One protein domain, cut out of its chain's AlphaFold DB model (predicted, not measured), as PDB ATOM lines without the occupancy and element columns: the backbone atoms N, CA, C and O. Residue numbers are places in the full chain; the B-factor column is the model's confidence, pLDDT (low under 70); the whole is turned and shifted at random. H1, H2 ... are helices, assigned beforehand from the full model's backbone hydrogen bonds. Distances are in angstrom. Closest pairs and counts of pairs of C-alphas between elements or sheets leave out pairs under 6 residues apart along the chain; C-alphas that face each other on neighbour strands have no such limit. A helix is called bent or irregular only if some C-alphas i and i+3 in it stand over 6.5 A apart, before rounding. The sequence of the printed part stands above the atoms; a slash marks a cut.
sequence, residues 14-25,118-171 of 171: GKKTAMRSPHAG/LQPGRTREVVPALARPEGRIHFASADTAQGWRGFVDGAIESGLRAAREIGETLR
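This is residues 14 to 25 and 118 to 171 of the 171 residues of the protein "FAD-dependent oxidoreductase" of Alphaproteobacteria bacterium (UniProt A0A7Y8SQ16). One long helix, H3, makes one side of the domain, and two short helices, H1 and H2, cross each other on the other side, with part of the long loop of residues 132 to 151 filling the space between H2 and H3. From H2 this loop runs out to a turn near residue 136, folds back between H2 and H3 and winds on to where H3 begins, while the stretches next to the cut, residues 21 to 25 and 118 to 122, lie at the far end from the last residues of H3. The printed part has 66 residues with three named helices, H1, H2 and H3 along the chain, and no named strand; its class is all helix. The whole is compact, with a radius of gyration of the C-alphas of 12.1 A, and elongated, spanning 40 by 25 by 15 A.

H1 covers residues 14 to 20, and its first C-alpha, that of Gly 14, is at (18.989, 200.781, 265.997). H2 covers residues 123 to 131 and measures 12.9 A from first to last C-alpha; C-alpha 131 is at (20.549, 211.732, 265.631). H2 is only just irregular: C-alphas 125 and 128 are 6.8 A apart. H3, the longest helix, covers residues 152 to 169 and measures 26.1 A from first to last C-alpha, ending with C-alpha 169 at (6.700, 218.907, 263.803).

H1 and H2 touch, and their closest C-alphas, those of Ala 18 and Val 126, are 4.9 A apart. Their lines stand about perpendicular, at 88 degrees. H2 and H3 are close but not clearly touching: their closest C-alphas, those of Ala 131 and Ser 158, are 7.9 A apart. H2 and H3 run the same way at a steep tilt of 59 degrees. H1 and H3 are apart. In H1 and H3 every O i to N i+4 pair is within hydrogen-bond range; in H2 2 of 5 are, beside 2 of 6 O i to N i+3 pairs.

The C-alphas of Pro 120 and Arg 171, the two farthest apart, are 40.0 A apart. Residues 26 to 117 are cut out, and C-alphas 25 and 118 are 7.7 A apart across the cut; the link from H1 to H2 runs across it. The link from H2 to H3 is long, with 20 residues, whose C-alphas lie 3 to 15 A from the mean of all C-alphas. The printed part ends at Arg 171, the chain's last residue. The mean pLDDT of the printed part is 91.5, and no printed residue is under 70.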
ATOM      1  N   GLY A  14      17.752 200.048 266.285       91.25
ATOM      2  CA  GLY A  14      18.989 200.781 265.997       91.25
ATOM      3  C   GLY A  14      19.309 201.837 267.059       91.25
ATOM      4  O   GLY A  14      20.455 201.951 267.490       91.25
ATOM      5  N   LYS A  15      18.293 202.557 267.556       92.69
ATOM      6  CA  LYS A  15      18.472 203.526 268.644       92.69
ATOM      7  C   LYS A  15      18.855 202.844 269.957       92.69
ATOM      8  O   LYS A  15      19.772 203.317 270.620       92.69
ATOM      9  N   LYS A  16      18.227 201.715 270.315       91.31
ATOM     10  CA  LYS A  16      18.608 200.923 271.503       91.31
ATOM     11  C   LYS A  16      20.071 200.498 271.432       91.31
ATOM     12  O   LYS A  16      20.796 200.648 272.412       91.31
ATOM     13  N   THR A  17      20.512 200.016 270.272       89.81
ATOM     14  CA  THR A  17      21.908 199.648 270.039       89.81
ATOM     15  C   THR A  17      22.838 200.849 270.185       89.81
ATOM     16  O   THR A  17      23.834 200.758 270.901       89.81
ATOM     17  N   ALA A  18      22.497 201.990 269.582       89.19
ATOM     18  CA  ALA A  18      23.280 203.219 269.687       89.19
ATOM     19  C   ALA A  18      23.361 203.758 271.126       89.19
ATOM     20  O   ALA A  18      24.430 204.169 271.558       89.19
ATOM     21  N   MET A  19      22.266 203.714 271.893       88.31
ATOM     22  CA  MET A  19      22.221 204.161 273.294       88.31
ATOM     23  C   MET A  19      23.037 203.275 274.243       88.31
ATOM     24  O   MET A  19      23.438 203.745 275.308       88.31
ATOM     25  N   ARG A  20      23.261 202.007 273.874       86.31
ATOM     26  CA  ARG A  20      23.976 201.000 274.677       86.31
ATOM     27  C   ARG A  20      25.406 200.722 274.210       86.31
ATOM     28  O   ARG A  20      26.057 199.888 274.825       86.31
ATOM     29  N   SER A  21      25.890 201.351 273.137       82.88
ATOM     30  CA  SER A  21      27.208 201.063 272.547       82.88
ATOM     31  C   SER A  21      28.286 202.089 272.916       82.88
ATOM     32  O   SER A  21      28.352 203.118 272.242       82.88
ATOM     33  N   PRO A  22      29.180 201.797 273.894       78.88
ATOM     34  CA  PRO A  22      30.456 202.445 274.112       78.88
ATOM     35  C   PRO A  22      30.972 203.387 273.040       78.88
ATOM     36  O   PRO A  22      31.364 202.833 272.013       78.88
ATOM     37  N   HIS A  23      31.093 204.705 273.212       83.81
ATOM     38  CA  HIS A  23      32.171 205.344 272.448       83.81
ATOM     39  C   HIS A  23      33.500 205.028 273.154       83.81
ATOM     40  O   HIS A  23      33.538 204.833 274.364       83.81
ATOM     41  N   ALA A  24      34.593 204.928 272.405       87.12
ATOM     42  CA  ALA A  24      35.923 204.596 272.915       87.12
ATOM     43  C   ALA A  24      36.565 205.732 273.734       87.12
ATOM     44  O   ALA A  24      37.512 205.493 274.483       87.12
ATOM     45  N   GLY A  25      36.062 206.964 273.591       86.81
ATOM     46  CA  GLY A  25      36.571 208.140 274.297       86.81
ATOM     47  C   GLY A  25      36.472 207.992 275.812       86.81
ATOM     48  O   GLY A  25      35.377 207.994 276.367       86.81
ATOM     49  N   LEU A 118      34.345 206.929 267.974       87.69
ATOM     50  CA  LEU A 118      33.592 205.725 267.629       87.69
ATOM     51  C   LEU A 118      34.490 204.489 267.709       87.69
ATOM     52  O   LEU A 118      35.641 204.507 267.278       87.69
ATOM     53  N   GLN A 119      33.937 203.400 268.238       86.69
ATOM     54  CA  GLN A 119      34.598 202.100 268.212       86.69
ATOM     55  C   GLN A 119      34.795 201.631 266.757       86.69
ATOM     56  O   GLN A 119      33.899 201.842 265.924       86.69
ATOM     57  N   PRO A 120      35.916 200.959 266.437       86.44
ATOM     58  CA  PRO A 120      36.136 200.378 265.117       86.44
ATOM     59  C   PRO A 120      34.946 199.525 264.655       86.44
ATOM     60  O   PRO A 120      34.382 198.745 265.418       86.44
ATOM     61  N   GLY A 121      34.532 199.704 263.400       86.81
ATOM     62  CA  GLY A 121      33.433 198.943 262.792       86.81
ATOM     63  C   GLY A 121      32.016 199.356 263.216       86.81
ATOM     64  O   GLY A 121      31.057 198.918 262.587       86.81
ATOM     65  N   ARG A 122      31.841 200.233 264.214       83.25
ATOM     66  CA  ARG A 122      30.504 200.604 264.723       83.25
ATOM     67  C   ARG A 122      29.857 201.780 263.993       83.25
ATOM     68  O   ARG A 122      28.656 201.993 264.133       83.25
ATOM     69  N   THR A 123      30.613 202.523 263.184       85.31
ATOM     70  CA  THR A 123      30.140 203.748 262.514       85.31
ATOM     71  C   THR A 123      28.857 203.529 261.713       85.31
ATOM     72  O   THR A 123      27.884 204.244 261.924       85.31
ATOM     73  N   ARG A 124      28.819 202.516 260.836       84.44
ATOM     74  CA  ARG A 124      27.668 202.262 259.947       84.44
ATOM     75  C   ARG A 124      26.389 201.898 260.702       84.44
ATOM     76  O   ARG A 124      25.301 202.220 260.246       84.44
ATOM     77  N   GLU A 125      26.529 201.230 261.839       82.00
ATOM     78  CA  GLU A 125      25.411 200.743 262.648       82.00
ATOM     79  C   GLU A 125      24.875 201.821 263.596       82.00
ATOM     80  O   GLU A 125      23.667 201.983 263.749       82.00
ATOM     81  N   VAL A 126      25.777 202.578 264.226       85.12
ATOM     82  CA  VAL A 126      25.437 203.500 265.316       85.12
ATOM     83  C   VAL A 126      25.122 204.905 264.801       85.12
ATOM     84  O   VAL A 126      24.156 205.521 265.251       85.12
ATOM     85  N   VAL A 127      25.898 205.427 263.844       87.50
ATOM     86  CA  VAL A 127      25.799 206.834 263.416       87.50
ATOM     87  C   VAL A 127      24.422 207.211 262.864       87.50
ATOM     88  O   VAL A 127      23.892 208.226 263.327       87.50
ATOM     89  N   PRO A 128      23.796 206.430 261.959       87.00
ATOM     90  CA  PRO A 128      22.483 206.786 261.419       87.00
ATOM     91  C   PRO A 128      21.394 206.846 262.496       87.00
ATOM     92  O   PRO A 128      20.457 207.634 262.404       87.00
ATOM     93  N   ALA A 129      21.520 206.023 263.541       91.44
ATOM     94  CA  ALA A 129      20.541 205.948 264.612       91.44
ATOM     95  C   ALA A 129      20.720 207.046 265.671       91.44
ATOM     96  O   ALA A 129      19.740 207.419 266.309       91.44
ATOM     97  N   LEU A 130      21.926 207.589 265.877       89.50
ATOM     98  CA  LEU A 130      22.209 208.527 266.974       89.50
ATOM     99  C   LEU A 130      21.336 209.790 266.932       89.50
ATOM    100  O   LEU A 130      20.671 210.099 267.917       89.50
ATOM    101  N   ALA A 131      21.280 210.470 265.788       92.06
ATOM    102  CA  ALA A 131      20.549 211.732 265.631       92.06
ATOM    103  C   ALA A 131      19.057 211.556 265.300       92.06
ATOM    104  O   ALA A 131      18.282 212.492 265.478       92.06
ATOM    105  N   ARG A 132      18.648 210.367 264.835       93.62
ATOM    106  CA  ARG A 132      17.297 210.118 264.308       93.62
ATOM    107  C   ARG A 132      16.204 210.397 265.355       93.62
ATOM    108  O   ARG A 132      16.277 209.794 266.426       93.62
ATOM    109  N   PRO A 133      15.196 211.236 265.081       95.06
ATOM    110  CA  PRO A 133      14.061 211.409 265.985       95.06
ATOM    111  C   PRO A 133      13.289 210.101 266.215       95.06
ATOM    112  O   PRO A 133      13.264 209.217 265.355       95.06
ATOM    113  N   GLU A 134      12.658 209.972 267.378       94.88
ATOM    114  CA  GLU A 134      11.773 208.854 267.727       94.88
ATOM    115  C   GLU A 134      10.451 209.436 268.254       94.88
ATOM    116  O   GLU A 134      10.345 209.855 269.409       94.88
ATOM    117  N   GLY A 135       9.442 209.526 267.382       93.06
ATOM    118  CA  GLY A 135       8.188 210.217 267.694       93.06
ATOM    119  C   GLY A 135       8.426 211.702 267.984       93.06
ATOM    120  O   GLY A 135       8.965 212.413 267.146       93.06
ATOM    121  N   ARG A 136       8.043 212.159 269.183       94.44
ATOM    122  CA  ARG A 136       8.246 213.546 269.652       94.44
ATOM    123  C   ARG A 136       9.583 213.762 270.377       94.44
ATOM    124  O   ARG A 136       9.795 214.816 270.969       94.44
ATOM    125  N   ILE A 137      10.464 212.759 270.389       94.94
ATOM    126  CA  ILE A 137      11.763 212.824 271.066       94.94
ATOM    127  C   ILE A 137      12.850 213.093 270.027       94.94
ATOM    128  O   ILE A 137      13.092 212.278 269.133       94.94
ATOM    129  N   HIS A 138      13.540 214.218 270.193       95.38
ATOM    130  CA  HIS A 138      14.678 214.621 269.374       95.38
ATOM    131  C   HIS A 138      15.971 214.489 270.181       95.38
ATOM    132  O   HIS A 138      15.987 214.700 271.393       95.38
ATOM    133  N   PHE A 139      17.062 214.128 269.510       94.38
ATOM    134  CA  PHE A 139      18.357 213.877 270.144       94.38
ATOM    135  C   PHE A 139      19.372 214.889 269.629       94.38
ATOM    136  O   PHE A 139      19.546 214.993 268.417       94.38
ATOM    137  N   ALA A 140      20.058 215.597 270.524       95.06
ATOM    138  CA  ALA A 140      21.121 216.540 270.187       95.06
ATOM    139  C   ALA A 140      22.280 216.410 271.178       95.06
ATOM    140  O   ALA A 140      22.075 216.192 272.369       95.06
ATOM    141  N   SER A 141      23.496 216.481 270.651       93.25
ATOM    142  CA  SER A 141      24.772 216.392 271.365       93.25
ATOM    143  C   SER A 141      25.895 216.474 270.328       93.25
ATOM    144  O   SER A 141      25.694 216.071 269.175       93.25
ATOM    145  N   ALA A 142      27.094 216.887 270.747       94.69
ATOM    146  CA  ALA A 142      28.308 216.757 269.941       94.69
ATOM    147  C   ALA A 142      28.495 215.335 269.388       94.69
ATOM    148  O   ALA A 142      28.986 215.164 268.275       94.69
ATOM    149  N   ASP A 143      28.036 214.314 270.112       92.25
ATOM    150  CA  ASP A 143      28.103 212.911 269.700       92.25
ATOM    151  C   ASP A 143      27.154 212.579 268.549       92.25
ATOM    152  O   ASP A 143      27.323 211.553 267.900       92.25
ATOM    153  N   THR A 144      26.137 213.404 268.293       92.31
ATOM    154  CA  THR A 144      25.127 213.185 267.242       92.31
ATOM    155  C   THR A 144      25.397 213.988 265.967       92.31
ATOM    156  O   THR A 144      24.721 213.766 264.962       92.31
ATOM    157  N   ALA A 145      26.383 214.890 265.996       92.81
ATOM    158  CA  ALA A 145      26.735 215.766 264.881       92.81
ATOM    159  C   ALA A 145      27.221 214.986 263.652       92.81
ATOM    160  O   ALA A 145      27.864 213.938 263.778       92.81
ATOM    161  N   GLN A 146      26.917 215.482 262.456       87.81
ATOM    162  CA  GLN A 146      27.371 214.879 261.200       87.81
ATOM    163  C   GLN A 146      28.732 215.436 260.773       87.81
ATOM    164  O   GLN A 146      29.532 214.683 260.223       87.81
ATOM    165  N   GLY A 147      28.999 216.714 261.058       89.00
ATOM    166  CA  GLY A 147      30.278 217.362 260.789       89.00
ATOM    167  C   GLY A 147      31.247 217.209 261.957       89.00
ATOM    168  O   GLY A 147      31.970 216.217 262.067       89.00
ATOM    169  N   TRP A 148      31.254 218.196 262.854       92.19
ATOM    170  CA  TRP A 148      32.252 218.339 263.921       92.19
ATOM    171  C   TRP A 148      31.934 217.496 265.163       92.19
ATOM    172  O   TRP A 148      31.842 217.988 266.292       92.19
ATOM    173  N   ARG A 149      31.760 216.187 264.959       92.25
ATOM    174  CA  ARG A 149      31.449 215.229 266.026       92.25
ATOM    175  C   ARG A 149      32.511 215.226 267.124       92.25
ATOM    176  O   ARG A 149      33.698 215.112 266.844       92.25
ATOM    177  N   GLY A 150      32.062 215.296 268.376       91.81
ATOM    178  CA  GLY A 150      32.939 215.339 269.553       91.81
ATOM    179  C   GLY A 150      33.513 216.723 269.878       91.81
ATOM    180  O   GLY A 150      34.240 216.844 270.860       91.81
ATOM    181  N   PHE A 151      33.162 217.760 269.110       95.25
ATOM    182  CA  PHE A 151      33.548 219.149 269.367       95.25
ATOM    183  C   PHE A 151      32.349 220.001 269.791       95.25
ATOM    184  O   PHE A 151      31.192 219.647 269.560       95.25
ATOM    185  N   VAL A 152      32.639 221.172 270.368       97.38
ATOM    186  CA  VAL A 152      31.625 222.178 270.730       97.38
ATOM    187  C   VAL A 152      30.789 222.581 269.511       97.38
ATOM    188  O   VAL A 152      29.569 222.675 269.620       97.38
ATOM    189  N   ASP A 153      31.415 222.730 268.342       97.44
ATOM    190  CA  ASP A 153      30.707 223.052 267.099       97.44
ATOM    191  C   ASP A 153      29.668 221.981 266.728       97.44
ATOM    192  O   ASP A 153      28.535 222.306 266.391       97.44
ATOM    193  N   GLY A 154      29.974 220.696 266.938       96.81
ATOM    194  CA  GLY A 154      29.004 219.618 266.748       96.81
ATOM    195  C   GLY A 154      27.816 219.681 267.717       96.81
ATOM    196  O   GLY A 154      26.685 219.329 267.360       96.81
ATOM    197  N   ALA A 155      28.028 220.147 268.953       97.19
ATOM    198  CA  ALA A 155      26.922 220.378 269.883       97.19
ATOM    199  C   ALA A 155      25.991 221.480 269.357       97.19
ATOM    200  O   ALA A 155      24.774 221.295 269.347       97.19
ATOM    201  N   ILE A 156      26.563 222.573 268.844       98.12
ATOM    202  CA  ILE A 156      25.819 223.681 268.230       98.12
ATOM    203  C   ILE A 156      25.075 223.198 266.974       98.12
ATOM    204  O   ILE A 156      23.860 223.378 266.872       98.12
ATOM    205  N   GLU A 157      25.769 222.519 266.057       97.00
ATOM    206  CA  GLU A 157      25.225 221.938 264.823       97.00
ATOM    207  C   GLU A 157      23.990 221.072 265.112       97.00
ATOM    208  O   GLU A 157      22.910 221.271 264.542       97.00
ATOM    209  N   SER A 158      24.136 220.112 266.029       96.69
ATOM    210  CA  SER A 158      23.071 219.164 266.357       96.69
ATOM    211  C   SER A 158      21.902 219.812 267.101       96.69
ATOM    212  O   SER A 158      20.758 219.422 266.863       96.69
ATOM    213  N   GLY A 159      22.160 220.814 267.949       97.50
ATOM    214  CA  GLY A 159      21.122 221.592 268.624       97.50
ATOM    215  C   GLY A 159      20.275 222.394 267.636       97.50
ATOM    216  O   GLY A 159      19.048 222.315 267.669       97.50
ATOM    217  N   LEU A 160      20.917 223.085 266.689       97.75
ATOM    218  CA  LEU A 160      20.229 223.823 265.623       97.75
ATOM    219  C   LEU A 160      19.413 222.895 264.717       97.75
ATOM    220  O   LEU A 160      18.305 223.237 264.303       97.75
ATOM    221  N   ARG A 161      19.935 221.702 264.405       96.62
ATOM    222  CA  ARG A 161      19.172 220.667 263.696       96.62
ATOM    223  C   ARG A 161      17.931 220.250 264.489       96.62
ATOM    224  O   ARG A 161      16.841 220.321 263.933       96.62
ATOM    225  N   ALA A 162      18.078 219.861 265.755       97.06
ATOM    226  CA  ALA A 162      16.950 219.407 266.569       97.06
ATOM    227  C   ALA A 162      15.871 220.493 266.723       97.06
ATOM    228  O   ALA A 162      14.685 220.194 266.616       97.06
ATOM    229  N   ALA A 163      16.263 221.761 266.890       97.62
ATOM    230  CA  ALA A 163      15.322 222.880 266.940       97.62
ATOM    231  C   ALA A 163      14.500 223.024 265.645       97.62
ATOM    232  O   ALA A 163      13.293 223.258 265.709       97.62
ATOM    233  N   ARG A 164      15.125 222.843 264.471       97.25
ATOM    234  CA  ARG A 164      14.418 222.852 263.176       97.25
ATOM    235  C   ARG A 164      13.430 221.694 263.051       97.25
ATOM    236  O   ARG A 164      12.279 221.940 262.717       97.25
ATOM    237  N   GLU A 165      13.848 220.475 263.390       96.56
ATOM    238  CA  GLU A 165      12.981 219.285 263.353       96.56
ATOM    239  C   GLU A 165      11.743 219.445 264.252       96.56
ATOM    240  O   GLU A 165      10.628 219.082 263.871       96.56
ATOM    241  N   ILE A 166      11.925 220.025 265.444       97.31
ATOM    242  CA  ILE A 166      10.822 220.344 266.358       97.31
ATOM    243  C   ILE A 166       9.898 221.387 265.722       97.31
ATOM    244  O   ILE A 166       8.685 221.201 265.707       97.31
ATOM    245  N   GLY A 167      10.458 222.465 265.164       96.88
ATOM    246  CA  GLY A 167       9.683 223.509 264.495       96.88
ATOM    247  C   GLY A 167       8.846 222.989 263.323       96.88
ATOM    248  O   GLY A 167       7.723 223.442 263.135       96.88
ATOM    249  N   GLU A 168       9.356 222.018 262.565       94.81
ATOM    250  CA  GLU A 168       8.619 221.342 261.489       94.81
ATOM    251  C   GLU A 168       7.496 220.439 262.018       94.81
ATOM    252  O   GLU A 168       6.449 220.346 261.391       94.81
ATOM    253  N   THR A 169       7.687 219.815 263.183       92.12
ATOM    254  CA  THR A 169       6.700 218.907 263.803       92.12
ATOM    255  C   THR A 169       5.564 219.653 264.518       92.12
ATOM    256  O   THR A 169       4.512 219.074 264.790       92.12
ATOM    257  N   LEU A 170       5.789 220.916 264.891       91.62
ATOM    258  CA  LEU A 170       4.815 221.769 265.584       91.62
ATOM    259  C   LEU A 170       3.985 222.655 264.641       91.62
ATOM    260  O   LEU A 170       3.091 223.352 265.119       91.62
ATOM    261  N   ARG A 171       4.301 222.660 263.344       75.19
ATOM    262  CA  ARG A 171       3.501 223.315 262.300       75.19
ATOM    263  C   ARG A 171       2.364 222.412 261.847       75.19
ATOM    264  O   ARG A 171       1.300 222.983 261.533       75.19
TER     265      ARG A 171